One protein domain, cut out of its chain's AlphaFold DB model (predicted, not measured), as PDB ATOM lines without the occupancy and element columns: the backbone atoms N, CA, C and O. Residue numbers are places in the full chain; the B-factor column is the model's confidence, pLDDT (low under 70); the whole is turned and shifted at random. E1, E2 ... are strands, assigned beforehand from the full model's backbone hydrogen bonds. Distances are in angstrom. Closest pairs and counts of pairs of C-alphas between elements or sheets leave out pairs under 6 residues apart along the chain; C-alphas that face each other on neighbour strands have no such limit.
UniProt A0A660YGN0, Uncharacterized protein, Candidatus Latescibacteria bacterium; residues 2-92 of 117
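AT A GLANCE: This is residues 2 to 92 of the 117 residues of an uncharacterized protein of Candidatus Latescibacteria bacterium (UniProt A0A660YGN0). With little regular structure, this flat domain is a small, strongly twisted sheet, E1, E2 and E3, amid long loops. Residues 2 to 30 fold back on themselves, 9 to 10 pairing with 20 to 21, and residues 62 to 92 fold back so that 72 to 73 pair with 58 to 59 of E3. The printed part has 91 residues, 18 in three named strands and no named helix; it is all strand, compact, with a radius of gyration of the C-alphas of 13.4 A, spanning 43 by 35 by 19 A.

HOW THE PARTS SIT: Look first at inner strand E2, residues 42 to 47. Edge strand E1, residues 31 to 36, is antiparallel to it at 155 degrees; find N 35 and O 44, 2.9 A apart. Edge strand E3, residues 56 to 61, is antiparallel to E2 at 152 degrees, with N 47 and O 56 2.8 A apart. Both pairs are hairpins, together a meander, each strand the antiparallel neighbour of the one before.

IN THESE COORDINATES: Find C-alpha 31 at (139.289, 216.946, 211.255); E1 runs 14.8 A from there. E2 covers 15.6 A, and E3 17.0 A to C-alpha 61 at (130.791, 229.804, 207.486).

THE WHOLE: The C-alphas farthest apart, Lys 16 and Gly 78, are 44.5 A apart. The printed part has no cut; E1 to E2 is a tight link, E2 to E3 a short one. Look for pLDDT under 70 at residues 2 to 4.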
ATOM      1  N   ILE A   2     144.086 212.112 222.342       56.66
ATOM      2  CA  ILE A   2     144.150 211.692 220.938       56.66
ATOM      3  C   ILE A   2     144.979 212.741 220.206       56.66
ATOM      4  O   ILE A   2     144.708 213.930 220.333       56.66
ATOM      5  N   GLU A   3     146.034 212.301 219.528       57.59
ATOM      6  CA  GLU A   3     146.831 213.177 218.671       57.59
ATOM      7  C   GLU A   3     145.984 213.615 217.472       57.59
ATOM      8  O   GLU A   3     145.199 212.823 216.937       57.59
ATOM      9  N   SER A   4     146.129 214.873 217.043       65.62
ATOM     10  CA  SER A   4     145.494 215.327 215.807       65.62
ATOM     11  C   SER A   4     146.090 214.545 214.639       65.62
ATOM     12  O   SER A   4     147.261 214.717 214.296       65.62
ATOM     13  N   SER A   5     145.305 213.668 214.019       77.62
ATOM     14  CA  SER A   5     145.775 212.908 212.858       77.62
ATOM     15  C   SER A   5     145.568 213.651 211.537       77.62
ATOM     16  O   SER A   5     146.059 213.194 210.507       77.62
ATOM     17  N   SER A   6     144.793 214.741 211.528       91.69
ATOM     18  CA  SER A   6     144.456 215.480 210.310       91.69
ATOM     19  C   SER A   6     143.932 216.886 210.602       91.69
ATOM     20  O   SER A   6     143.149 217.073 211.530       91.69
ATOM     21  N   ASP A   7     144.316 217.825 209.738       95.31
ATOM     22  CA  ASP A   7     143.832 219.204 209.686       95.31
ATOM     23  C   ASP A   7     143.322 219.521 208.273       95.31
ATOM     24  O   ASP A   7     143.847 219.016 207.274       95.31
ATOM     25  N   ILE A   8     142.348 220.423 208.178       96.25
ATOM     26  CA  ILE A   8     141.869 220.974 206.908       96.25
ATOM     27  C   ILE A   8     142.630 222.265 206.592       96.25
ATOM     28  O   ILE A   8     142.763 223.142 207.445       96.25
ATOM     29  N   TYR A   9     143.097 222.402 205.354       96.69
ATOM     30  CA  TYR A   9     143.702 223.629 204.838       96.69
ATOM     31  C   TYR A   9     142.841 224.185 203.709       96.69
ATOM     32  O   TYR A   9     142.308 223.429 202.897       96.69
ATOM     33  N   LEU A  10     142.718 225.508 203.659       96.00
ATOM     34  CA  LEU A  10     142.071 226.237 202.580       96.00
ATOM     35  C   LEU A  10     143.125 226.782 201.624       96.00
ATOM     36  O   LEU A  10     144.197 227.207 202.044       96.00
ATOM     37  N   MET A  11     142.811 226.775 200.333       95.19
ATOM     38  CA  MET A  11     143.648 227.356 199.289       95.19
ATOM     39  C   MET A  11     142.877 228.490 198.607       95.19
ATOM     40  O   MET A  11     141.701 228.292 198.287       95.19
ATOM     41  N   PRO A  12     143.509 229.652 198.359       92.06
ATOM     42  CA  PRO A  12     142.890 230.720 197.582       92.06
ATOM     43  C   PRO A  12     142.434 230.217 196.207       92.06
ATOM     44  O   PRO A  12     143.178 229.523 195.517       92.06
ATOM     45  N   GLY A  13     141.215 230.574 195.792       89.69
ATOM     46  CA  GLY A  13     140.627 230.079 194.539       89.69
ATOM     47  C   GLY A  13     141.329 230.579 193.271       89.69
ATOM     48  O   GLY A  13     141.251 229.934 192.230       89.69
ATOM     49  N   ASP A  14     142.046 231.701 193.353       92.56
ATOM     50  CA  ASP A  14     142.898 232.213 192.275       92.56
ATOM     51  C   ASP A  14     144.316 231.609 192.287       92.56
ATOM     52  O   ASP A  14     145.134 231.943 191.428       92.56
ATOM     53  N   LEU A  15     144.594 230.722 193.252       92.62
ATOM     54  CA  LEU A  15     145.871 230.052 193.493       92.62
ATOM     55  C   LEU A  15     147.034 231.015 193.778       92.62
ATOM     56  O   LEU A  15     148.203 230.632 193.683       92.62
ATOM     57  N   LYS A  16     146.738 232.271 194.132       93.94
ATOM     58  CA  LYS A  16     147.752 233.255 194.503       93.94
ATOM     59  C   LYS A  16     147.902 233.275 196.014       93.94
ATOM     60  O   LYS A  16     147.051 233.766 196.743       93.94
ATOM     61  N   GLY A  17     149.044 232.784 196.471       91.81
ATOM     62  CA  GLY A  17     149.383 232.727 197.889       91.81
ATOM     63  C   GLY A  17     149.365 231.303 198.437       91.81
ATOM     64  O   GLY A  17     148.940 230.367 197.756       91.81
ATOM     65  N   PRO A  18     149.906 231.115 199.649       96.31
ATOM     66  CA  PRO A  18     149.977 229.802 200.261       96.31
ATOM     67  C   PRO A  18     148.594 229.350 200.749       96.31
ATOM     68  O   PRO A  18     147.760 230.191 201.094       96.31
ATOM     69  N   PRO A  19     148.352 228.032 200.843       96.38
ATOM     70  CA  PRO A  19     147.229 227.537 201.618       96.38
ATOM     71  C   PRO A  19     147.391 227.918 203.096       96.38
ATOM     72  O   PRO A  19     148.510 227.963 203.617       96.38
ATOM     73  N   HIS A  20     146.279 228.139 203.790       96.38
ATOM     74  CA  HIS A  20     146.253 228.404 205.228       96.38
ATOM     75  C   HIS A  20     145.431 227.357 205.971       96.38
ATOM     76  O   HIS A  20     144.501 226.760 205.431       96.38
ATOM     77  N   ARG A  21     145.799 227.105 207.226       96.75
ATOM     78  CA  ARG A  21     145.077 226.169 208.091       96.75
ATOM     79  C   ARG A  21     143.687 226.732 208.397       96.75
ATOM     80  O   ARG A  21     143.579 227.894 208.775       96.75
ATOM     81  N   LEU A  22     142.651 225.903 208.273       97.50
ATOM     82  CA  LEU A  22     141.280 226.271 208.627       97.50
ATOM     83  C   LEU A  22     141.197 226.597 210.127       97.50
ATOM     84  O   LEU A  22     141.563 225.772 210.965       97.50
ATOM     85  N   GLU A  23     140.659 227.765 210.472       97.62
ATOM     86  CA  GLU A  23     140.561 228.257 211.854       97.62
ATOM     87  C   GLU A  23     139.641 227.389 212.726       97.62
ATOM     88  O   GLU A  23     139.764 227.352 213.945       97.62
ATOM     89  N   SER A  24     138.726 226.662 212.083       97.25
ATOM     90  CA  SER A  24     137.787 225.734 212.713       97.25
ATOM     91  C   SER A  24     138.390 224.374 213.093       97.25
ATOM     92  O   SER A  24     137.687 223.576 213.732       97.25
ATOM     93  N   ASN A  25     139.637 224.074 212.704       96.44
ATOM     94  CA  ASN A  25     140.287 222.831 213.124       96.44
ATOM     95  C   ASN A  25     140.427 222.779 214.653       96.44
ATOM     96  O   ASN A  25     140.684 223.788 215.306       96.44
ATOM     97  N   ALA A  26     140.266 221.594 215.229       94.69
ATOM     98  CA  ALA A  26     140.525 221.329 216.633       94.69
ATOM     99  C   ALA A  26     141.917 220.705 216.795       94.69
ATOM    100  O   ALA A  26     142.174 219.611 216.303       94.69
ATOM    101  N   ASP A  27     142.786 221.362 217.567       92.25
ATOM    102  CA  ASP A  27     144.197 220.967 217.754       92.25
ATOM    103  C   ASP A  27     144.397 219.583 218.402       92.25
ATOM    104  O   ASP A  27     145.501 219.049 218.436       92.25
ATOM    105  N   TYR A  28     143.330 218.997 218.942       90.94
ATOM    106  CA  TYR A  28     143.319 217.721 219.659       90.94
ATOM    107  C   TYR A  28     142.412 216.675 218.992       90.94
ATOM    108  O   TYR A  28     142.003 215.703 219.632       90.94
ATOM    109  N   ALA A  29     142.030 216.889 217.732       92.12
ATOM    110  CA  ALA A  29     141.109 216.012 217.026       92.12
ATOM    111  C   ALA A  29     141.558 215.723 215.594       92.12
ATOM    112  O   ALA A  29     142.413 216.391 215.025       92.12
ATOM    113  N   ALA A  30     140.943 214.699 215.010       92.50
ATOM    114  CA  ALA A  30     141.012 214.451 213.582       92.50
ATOM    115  C   ALA A  30     139.866 215.200 212.894       92.50
ATOM    116  O   ALA A  30     138.703 214.797 213.034       92.50
ATOM    117  N   ASP A  31     140.205 216.256 212.159       94.88
ATOM    118  CA  ASP A  31     139.289 216.946 211.255       94.88
ATOM    119  C   ASP A  31     139.615 216.538 209.822       94.88
ATOM    120  O   ASP A  31     140.741 216.681 209.346       94.88
ATOM    121  N   SER A  32     138.652 215.920 209.149       93.62
ATOM    122  CA  SER A  32     138.842 215.347 207.817       93.62
ATOM    123  C   SER A  32     137.539 215.374 207.032       93.62
ATOM    124  O   SER A  32     136.507 215.748 207.576       93.62
ATOM    125  N   TRP A  33     137.614 214.988 205.756       92.50
ATOM    126  CA  TRP A  33     136.514 214.987 204.788       92.50
ATOM    127  C   TRP A  33     135.651 216.250 204.830       92.50
ATOM    128  O   TRP A  33     134.765 216.401 205.668       92.50
ATOM    129  N   HIS A  34     135.880 217.151 203.885       95.12
ATOM    130  CA  HIS A  34     135.139 218.398 203.791       95.12
ATOM    131  C   HIS A  34     134.289 218.422 202.523       95.12
ATOM    132  O   HIS A  34     134.669 217.849 201.505       95.12
ATOM    133  N   SER A  35     133.158 219.116 202.582       97.19
ATOM    134  CA  SER A  35     132.318 219.385 201.419       97.19
ATOM    135  C   SER A  35     131.827 220.827 201.467       97.19
ATOM    136  O   SER A  35     131.503 221.363 202.532       97.19
ATOM    137  N   TRP A  36     131.829 221.473 200.308       96.75
ATOM    138  CA  TRP A  36     131.467 222.876 200.149       96.75
ATOM    139  C   TRP A  36     130.010 223.013 199.730       96.75
ATOM    140  O   TRP A  36     129.529 222.300 198.855       96.75
ATOM    141  N   SER A  37     129.315 223.997 200.291       95.81
ATOM    142  CA  SER A  37     128.049 224.456 199.719       95.81
ATOM    143  C   SER A  37     128.270 225.023 198.318       95.81
ATOM    144  O   SER A  37     129.287 225.669 198.069       95.81
ATOM    145  N   SER A  38     127.266 224.912 197.450       94.19
ATOM    146  CA  SER A  38     127.309 225.432 196.076       94.19
ATOM    147  C   SER A  38     127.536 226.945 195.957       94.19
ATOM    148  O   SER A  38     127.943 227.409 194.900       94.19
ATOM    149  N   ASN A  39     127.283 227.718 197.017       94.19
ATOM    150  CA  ASN A  39     127.539 229.161 197.058       94.19
ATOM    151  C   ASN A  39     128.907 229.529 197.662       94.19
ATOM    152  O   ASN A  39     129.165 230.709 197.880       94.19
ATOM    153  N   SER A  40     129.754 228.541 197.969       93.81
ATOM    154  CA  SER A  40     131.094 228.725 198.546       93.81
ATOM    155  C   SER A  40     131.133 229.477 199.887       93.81
ATOM    156  O   SER A  40     132.184 229.985 200.264       93.81
ATOM    157  N   LYS A  41     130.013 229.554 200.623       96.44
ATOM    158  CA  LYS A  41     129.939 230.243 201.928       96.44
ATOM    159  C   LYS A  41     129.898 229.306 203.128       96.44
ATOM    160  O   LYS A  41     130.104 229.754 204.248       96.44
ATOM    161  N   TRP A  42     129.657 228.017 202.917       97.44
ATOM    162  CA  TRP A  42     129.619 227.022 203.980       97.44
ATOM    163  C   TRP A  42     130.521 225.843 203.666       97.44
ATOM    164  O   TRP A  42     130.544 225.329 202.545       97.44
ATOM    165  N   LEU A  43     131.203 225.382 204.705       97.75
ATOM    166  CA  LEU A  43     131.944 224.137 204.715       97.75
ATOM    167  C   LEU A  43     131.313 223.219 205.759       97.75
ATOM    168  O   LEU A  43     131.127 223.626 206.908       97.75
ATOM    169  N   VAL A  44     131.007 221.985 205.371       98.06
ATOM    170  CA  VAL A  44     130.751 220.896 206.318       98.06
ATOM    171  C   VAL A  44     131.975 219.997 206.359       98.06
ATOM    172  O   VAL A  44     132.580 219.732 205.322       98.06
ATOM    173  N   PHE A  45     132.343 219.513 207.538       97.56
ATOM    174  CA  PHE A  45     133.441 218.566 207.681       97.56
ATOM    175  C   PHE A  45     133.199 217.554 208.799       97.56
ATOM    176  O   PHE A  45     132.389 217.779 209.706       97.56
ATOM    177  N   ALA A  46     133.880 216.414 208.714       96.31
ATOM    178  CA  ALA A  46     133.836 215.366 209.719       96.31
ATOM    179  C   ALA A  46     134.898 215.613 210.801       96.31
ATOM    180  O   ALA A  46     136.073 215.821 210.511       96.31
ATOM    181  N   SER A  47     134.489 215.544 212.065       95.38
ATOM    182  CA  SER A  47     135.365 215.771 213.212       95.38
ATOM    183  C   SER A  47     135.161 214.737 214.301       95.38
ATOM    184  O   SER A  47     134.025 214.415 214.658       95.38
ATOM    185  N   LYS A  48     136.259 214.280 214.901       93.50
ATOM    186  CA  LYS A  48     136.240 213.445 216.112       93.50
ATOM    187  C   LYS A  48     136.443 214.246 217.405       93.50
ATOM    188  O   LYS A  48     136.831 213.678 218.417       93.50
ATOM    189  N   ARG A  49     136.189 215.559 217.408       93.44
ATOM    190  CA  ARG A  49     136.511 216.448 218.545       93.44
ATOM    191  C   ARG A  49     135.715 216.243 219.837       93.44
ATOM    192  O   ARG A  49     136.069 216.847 220.842       93.44
ATOM    193  N   GLU A  50     134.637 215.457 219.824       91.19
ATOM    194  CA  GLU A  50     133.829 215.219 221.033       91.19
ATOM    195  C   GLU A  50     134.398 214.090 221.893       91.19
ATOM    196  O   GLU A  50     134.749 214.299 223.048       91.19
ATOM    197  N   ASP A  51     134.479 212.888 221.322       88.38
ATOM    198  CA  ASP A  51     134.868 211.661 222.025       88.38
ATOM    199  C   ASP A  51     136.112 211.000 221.417       88.38
ATOM    200  O   ASP A  51     136.645 210.041 221.978       88.38
ATOM    201  N   GLY A  52     136.592 211.498 220.271       89.06
ATOM    202  CA  GLY A  52     137.745 210.950 219.568       89.06
ATOM    203  C   GLY A  52     137.502 209.638 218.820       89.06
ATOM    204  O   GLY A  52     138.376 209.169 218.089       89.06
ATOM    205  N   ILE A  53     136.320 209.048 218.966       87.88
ATOM    206  CA  ILE A  53     135.959 207.739 218.425       87.88
ATOM    207  C   ILE A  53     135.104 207.945 217.182       87.88
ATOM    208  O   ILE A  53     135.463 207.499 216.084       87.88
ATOM    209  N   TYR A  54     133.992 208.656 217.344       90.50
ATOM    210  CA  TYR A  54     133.010 208.826 216.297       90.50
ATOM    211  C   TYR A  54     133.161 210.160 215.576       90.50
ATOM    212  O   TYR A  54     133.251 211.224 216.186       90.50
ATOM    213  N   ALA A  55     133.101 210.108 214.247       93.25
ATOM    214  CA  ALA A  55     133.039 211.317 213.444       93.25
ATOM    215  C   ALA A  55     131.639 211.942 213.522       93.25
ATOM    216  O   ALA A  55     130.618 211.273 213.307       93.25
ATOM    217  N   ARG A  56     131.601 213.236 213.823       94.94
ATOM    218  CA  ARG A  56     130.417 214.097 213.849       94.94
ATOM    219  C   ARG A  56     130.585 215.189 212.806       94.94
ATOM    220  O   ARG A  56     131.708 215.556 212.476       94.94
ATOM    221  N   LEU A  57     129.475 215.716 212.311       96.44
ATOM    222  CA  LEU A  57     129.510 216.769 211.304       96.44
ATOM    223  C   LEU A  57     129.532 218.142 211.967       96.44
ATOM    224  O   LEU A  57     128.723 218.414 212.858       96.44
ATOM    225  N   TYR A  58     130.437 218.994 211.506       97.62
ATOM    226  CA  TYR A  58     130.551 220.387 211.910       97.62
ATOM    227  C   TYR A  58     130.442 221.288 210.689       97.62
ATOM    228  O   TYR A  58     130.912 220.941 209.609       97.62
ATOM    229  N   PHE A  59     129.807 222.435 210.881       97.94
ATOM    230  CA  PHE A  59     129.617 223.472 209.881       97.94
ATOM    231  C   PHE A  59     130.420 224.698 210.266       97.94
ATOM    232  O   PHE A  59     130.377 225.122 211.416       97.94
ATOM    233  N   THR A  60     131.079 225.315 209.298       98.50
ATOM    234  CA  THR A  60     131.611 226.668 209.444       98.50
ATOM    235  C   THR A  60     131.192 227.520 208.257       98.50
ATOM    236  O   THR A  60     131.097 227.032 207.129       98.50
ATOM    237  N   HIS A  61     130.936 228.796 208.524       98.38
ATOM    238  CA  HIS A  61     130.791 229.804 207.486       98.38
ATOM    239  C   HIS A  61     132.176 230.303 207.064       98.38
ATOM    240  O   HIS A  61     133.057 230.444 207.915       98.38
ATOM    241  N   ILE A  62     132.349 230.575 205.773       97.94
ATOM    242  CA  ILE A  62     133.549 231.180 205.196       97.94
ATOM    243  C   ILE A  62     133.188 232.585 204.711       97.94
ATOM    244  O   ILE A  62     132.268 232.753 203.904       97.94
ATOM    245  N   ASP A  63     133.873 233.597 205.244       96.56
ATOM    246  CA  ASP A  63     133.652 234.996 204.868       96.56
ATOM    247  C   ASP A  63     134.228 235.345 203.478       96.56
ATOM    248  O   ASP A  63     134.614 234.474 202.696       96.56
ATOM    249  N   GLU A  64     134.177 236.621 203.098       94.12
ATOM    250  CA  GLU A  64     134.669 237.082 201.792       94.12
ATOM    251  C   GLU A  64     136.198 237.043 201.689       94.12
ATOM    252  O   GLU A  64     136.735 236.879 200.595       94.12
ATOM    253  N   GLU A  65     136.889 237.108 202.823       93.38
ATOM    254  CA  GLU A  65     138.338 237.007 202.940       93.38
ATOM    255  C   GLU A  65     138.835 235.556 203.059       93.38
ATOM    256  O   GLU A  65     140.042 235.326 203.143       93.38
ATOM    257  N   GLY A  66     137.932 234.570 203.048       94.06
ATOM    258  CA  GLY A  66     138.276 233.152 203.138       94.06
ATOM    259  C   GLY A  66     138.569 232.660 204.558       94.06
ATOM    260  O   GLY A  66     139.224 231.625 204.713       94.06
ATOM    261  N   ARG A  67     138.110 233.376 205.592       96.81
ATOM    262  CA  ARG A  67     138.281 232.999 207.002       96.81
ATOM    263  C   ARG A  67     137.086 232.216 207.514       96.81
ATOM    264  O   ARG A  67     135.929 232.548 207.234       96.81
ATOM    265  N   ALA A  68     137.365 231.183 208.300       98.31
ATOM    266  CA  ALA A  68     136.332 230.390 208.936       98.31
ATOM    267  C   ALA A  68     135.824 231.028 210.233       98.31
ATOM    268  O   ALA A  68     136.588 231.459 211.096       98.31
ATOM    269  N   SER A  69     134.505 231.021 210.401       98.44
ATOM    270  CA  SER A  69     133.865 231.269 211.694       98.44
ATOM    271  C   SER A  69     134.097 230.101 212.668       98.44
ATOM    272  O   SER A  69     134.557 229.033 212.261       98.44
ATOM    273  N   PRO A  70     133.764 230.247 213.963       98.00
ATOM    274  CA  PRO A  70     133.730 229.110 214.872       98.00
ATOM    275  C   PRO A  70     132.781 228.004 214.367       98.00
ATOM    276  O   PRO A  70     131.678 228.310 213.903       98.00
ATOM    277  N   PRO A  71     133.169 226.723 214.478       97.81
ATOM    278  CA  PRO A  71     132.391 225.629 213.924       97.81
ATOM    279  C   PRO A  71     131.188 225.282 214.806       97.81
ATOM    280  O   PRO A  71     131.280 225.229 216.033       97.81
ATOM    281  N   VAL A  72     130.066 224.955 214.169       97.75
ATOM    282  CA  VAL A  72     128.814 224.546 214.813       97.75
ATOM    283  C   VAL A  72     128.519 223.089 214.485       97.75
ATOM    284  O   VAL A  72     128.479 222.689 213.323       97.75
ATOM    285  N   ARG A  73     128.285 222.276 215.514       95.62
ATOM    286  CA  ARG A  73     127.928 220.863 215.357       95.62
ATOM    287  C   ARG A  73     126.544 220.709 214.726       95.62
ATOM    288  O   ARG A  73     125.586 221.327 215.187       95.62
ATOM    289  N   LEU A  74     126.412 219.812 213.749       94.56
ATOM    290  CA  LEU A  74     125.110 219.416 213.217       94.56
ATOM    291  C   LEU A  74     124.303 218.680 214.299       94.56
ATOM    292  O   LEU A  74     124.748 217.633 214.783       94.56
ATOM    293  N   PRO A  75     123.109 219.166 214.675       91.31
ATOM    294  CA  PRO A  75     122.279 218.469 215.641       91.31
ATOM    295  C   PRO A  75     121.726 217.178 215.028       91.31
ATOM    296  O   PRO A  75     121.049 217.191 214.001       91.31
ATOM    297  N   VAL A  76     121.979 216.053 215.696       88.44
ATOM    298  CA  VAL A  76     121.363 214.759 215.386       88.44
ATOM    299  C   VAL A  76     120.439 214.391 216.538       88.44
ATOM    300  O   VAL A  76     120.790 214.541 217.707       88.44
ATOM    301  N   LYS A  77     119.234 213.927 216.208       87.75
ATOM    302  CA  LYS A  77     118.249 213.507 217.204       87.75
ATOM    303  C   LYS A  77     118.593 212.112 217.736       87.75
ATOM    304  O   LYS A  77     118.707 211.177 216.951       87.75
ATOM    305  N   GLY A  78     118.645 211.973 219.061       85.44
ATOM    306  CA  GLY A  78     118.884 210.699 219.749       85.44
ATOM    307  C   GLY A  78     120.365 210.392 219.982       85.44
ATOM    308  O   GLY A  78     121.236 211.224 219.729       85.44
ATOM    309  N   GLU A  79     120.645 209.193 220.491       80.38
ATOM    310  CA  GLU A  79     122.017 208.728 220.699       80.38
ATOM    311  C   GLU A  79     122.714 208.466 219.363       80.38
ATOM    312  O   GLU A  79     122.192 207.775 218.482       80.38
ATOM    313  N   ILE A  80     123.922 209.010 219.210       78.62
ATOM    314  CA  ILE A  80     124.685 208.869 217.976       78.62
ATOM    315  C   ILE A  80     125.638 207.675 218.084       78.62
ATOM    316  O   ILE A  80     126.778 207.799 218.523       78.62
ATOM    317  N   THR A  81     125.181 206.520 217.609       85.69
ATOM    318  CA  THR A  81     125.932 205.250 217.635       85.69
ATOM    319  C   THR A  81     126.769 204.991 216.376       85.69
ATOM    320  O   THR A  81     127.368 203.926 216.229       85.69
ATOM    321  N   LYS A  82     126.806 205.946 215.436       88.50
ATOM    322  CA  LYS A  82     127.475 205.821 214.130       88.50
ATOM    323  C   LYS A  82     128.420 206.990 213.866       88.50
ATOM    324  O   LYS A  82     128.210 208.085 214.381       88.50
ATOM    325  N   SER A  83     129.428 206.757 213.029       91.75
ATOM    326  CA  SER A  83     130.301 207.809 212.490       91.75
ATOM    327  C   SER A  83     129.758 208.333 211.164       91.75
ATOM    328  O   SER A  83     129.389 207.545 210.293       91.75
ATOM    329  N   PHE A  84     129.766 209.651 210.989       92.06
ATOM    330  CA  PHE A  84     129.430 210.317 209.730       92.06
ATOM    331  C   PHE A  84     130.724 210.784 209.055       92.06
ATOM    332  O   PHE A  84     131.221 211.864 209.352       92.06
ATOM    333  N   ASN A  85     131.303 209.935 208.203       90.12
ATOM    334  CA  ASN A  85     132.666 210.142 207.685       90.12
ATOM    335  C   ASN A  85     132.737 210.859 206.329       90.12
ATOM    336  O   ASN A  85     133.809 211.315 205.961       90.12
ATOM    337  N   ILE A  86     131.637 210.904 205.575       91.94
ATOM    338  CA  ILE A  86     131.600 211.400 204.189       91.94
ATOM    339  C   ILE A  86     130.422 212.377 204.066       91.94
ATOM    340  O   ILE A  86     129.366 212.006 203.547       91.94
ATOM    341  N   PRO A  87     130.503 213.578 204.666       92.81
ATOM    342  CA  PRO A  87     129.497 214.601 204.428       92.81
ATOM    343  C   PRO A  87     129.573 215.122 202.993       92.81
ATOM    344  O   PRO A  87     130.660 215.402 202.503       92.81
ATOM    345  N   GLU A  88     128.412 215.325 202.366       91.94
ATOM    346  CA  GLU A  88     128.302 215.979 201.061       91.94
ATOM    347  C   GLU A  88     127.197 217.037 201.064       91.94
ATOM    348  O   GLU A  88     126.056 216.758 201.447       91.94
ATOM    349  N   LEU A  89     127.533 218.253 200.628       91.00
ATOM    350  CA  LEU A  89     126.569 219.320 200.385       91.00
ATOM    351  C   LEU A  89     126.131 219.284 198.925       91.00
ATOM    352  O   LEU A  89     126.891 219.589 198.013       91.00
ATOM    353  N   LEU A  90     124.867 218.931 198.711       87.69
ATOM    354  CA  LEU A  90     124.275 218.835 197.384       87.69
ATOM    355  C   LEU A  90     123.281 219.980 197.180       87.69
ATOM    356  O   LEU A  90     122.399 220.199 198.009       87.69
ATOM    357  N   SER A  91     123.404 220.697 196.059       84.38
ATOM    358  CA  SER A  91     122.426 221.714 195.644       84.38
ATOM    359  C   SER A  91     121.103 221.105 195.187       84.38
ATOM    360  O   SER A  91     120.069 221.766 195.225       84.38
ATOM    361  N   ASP A  92     121.144 219.849 194.748       80.25
ATOM    362  CA  ASP A  92     119.982 219.063 194.379       80.25
ATOM    363  C   ASP A  92     120.092 217.685 195.033       80.25
ATOM    364  O   ASP A  92     121.068 216.961 194.852       80.25
TER     365      ASP A  92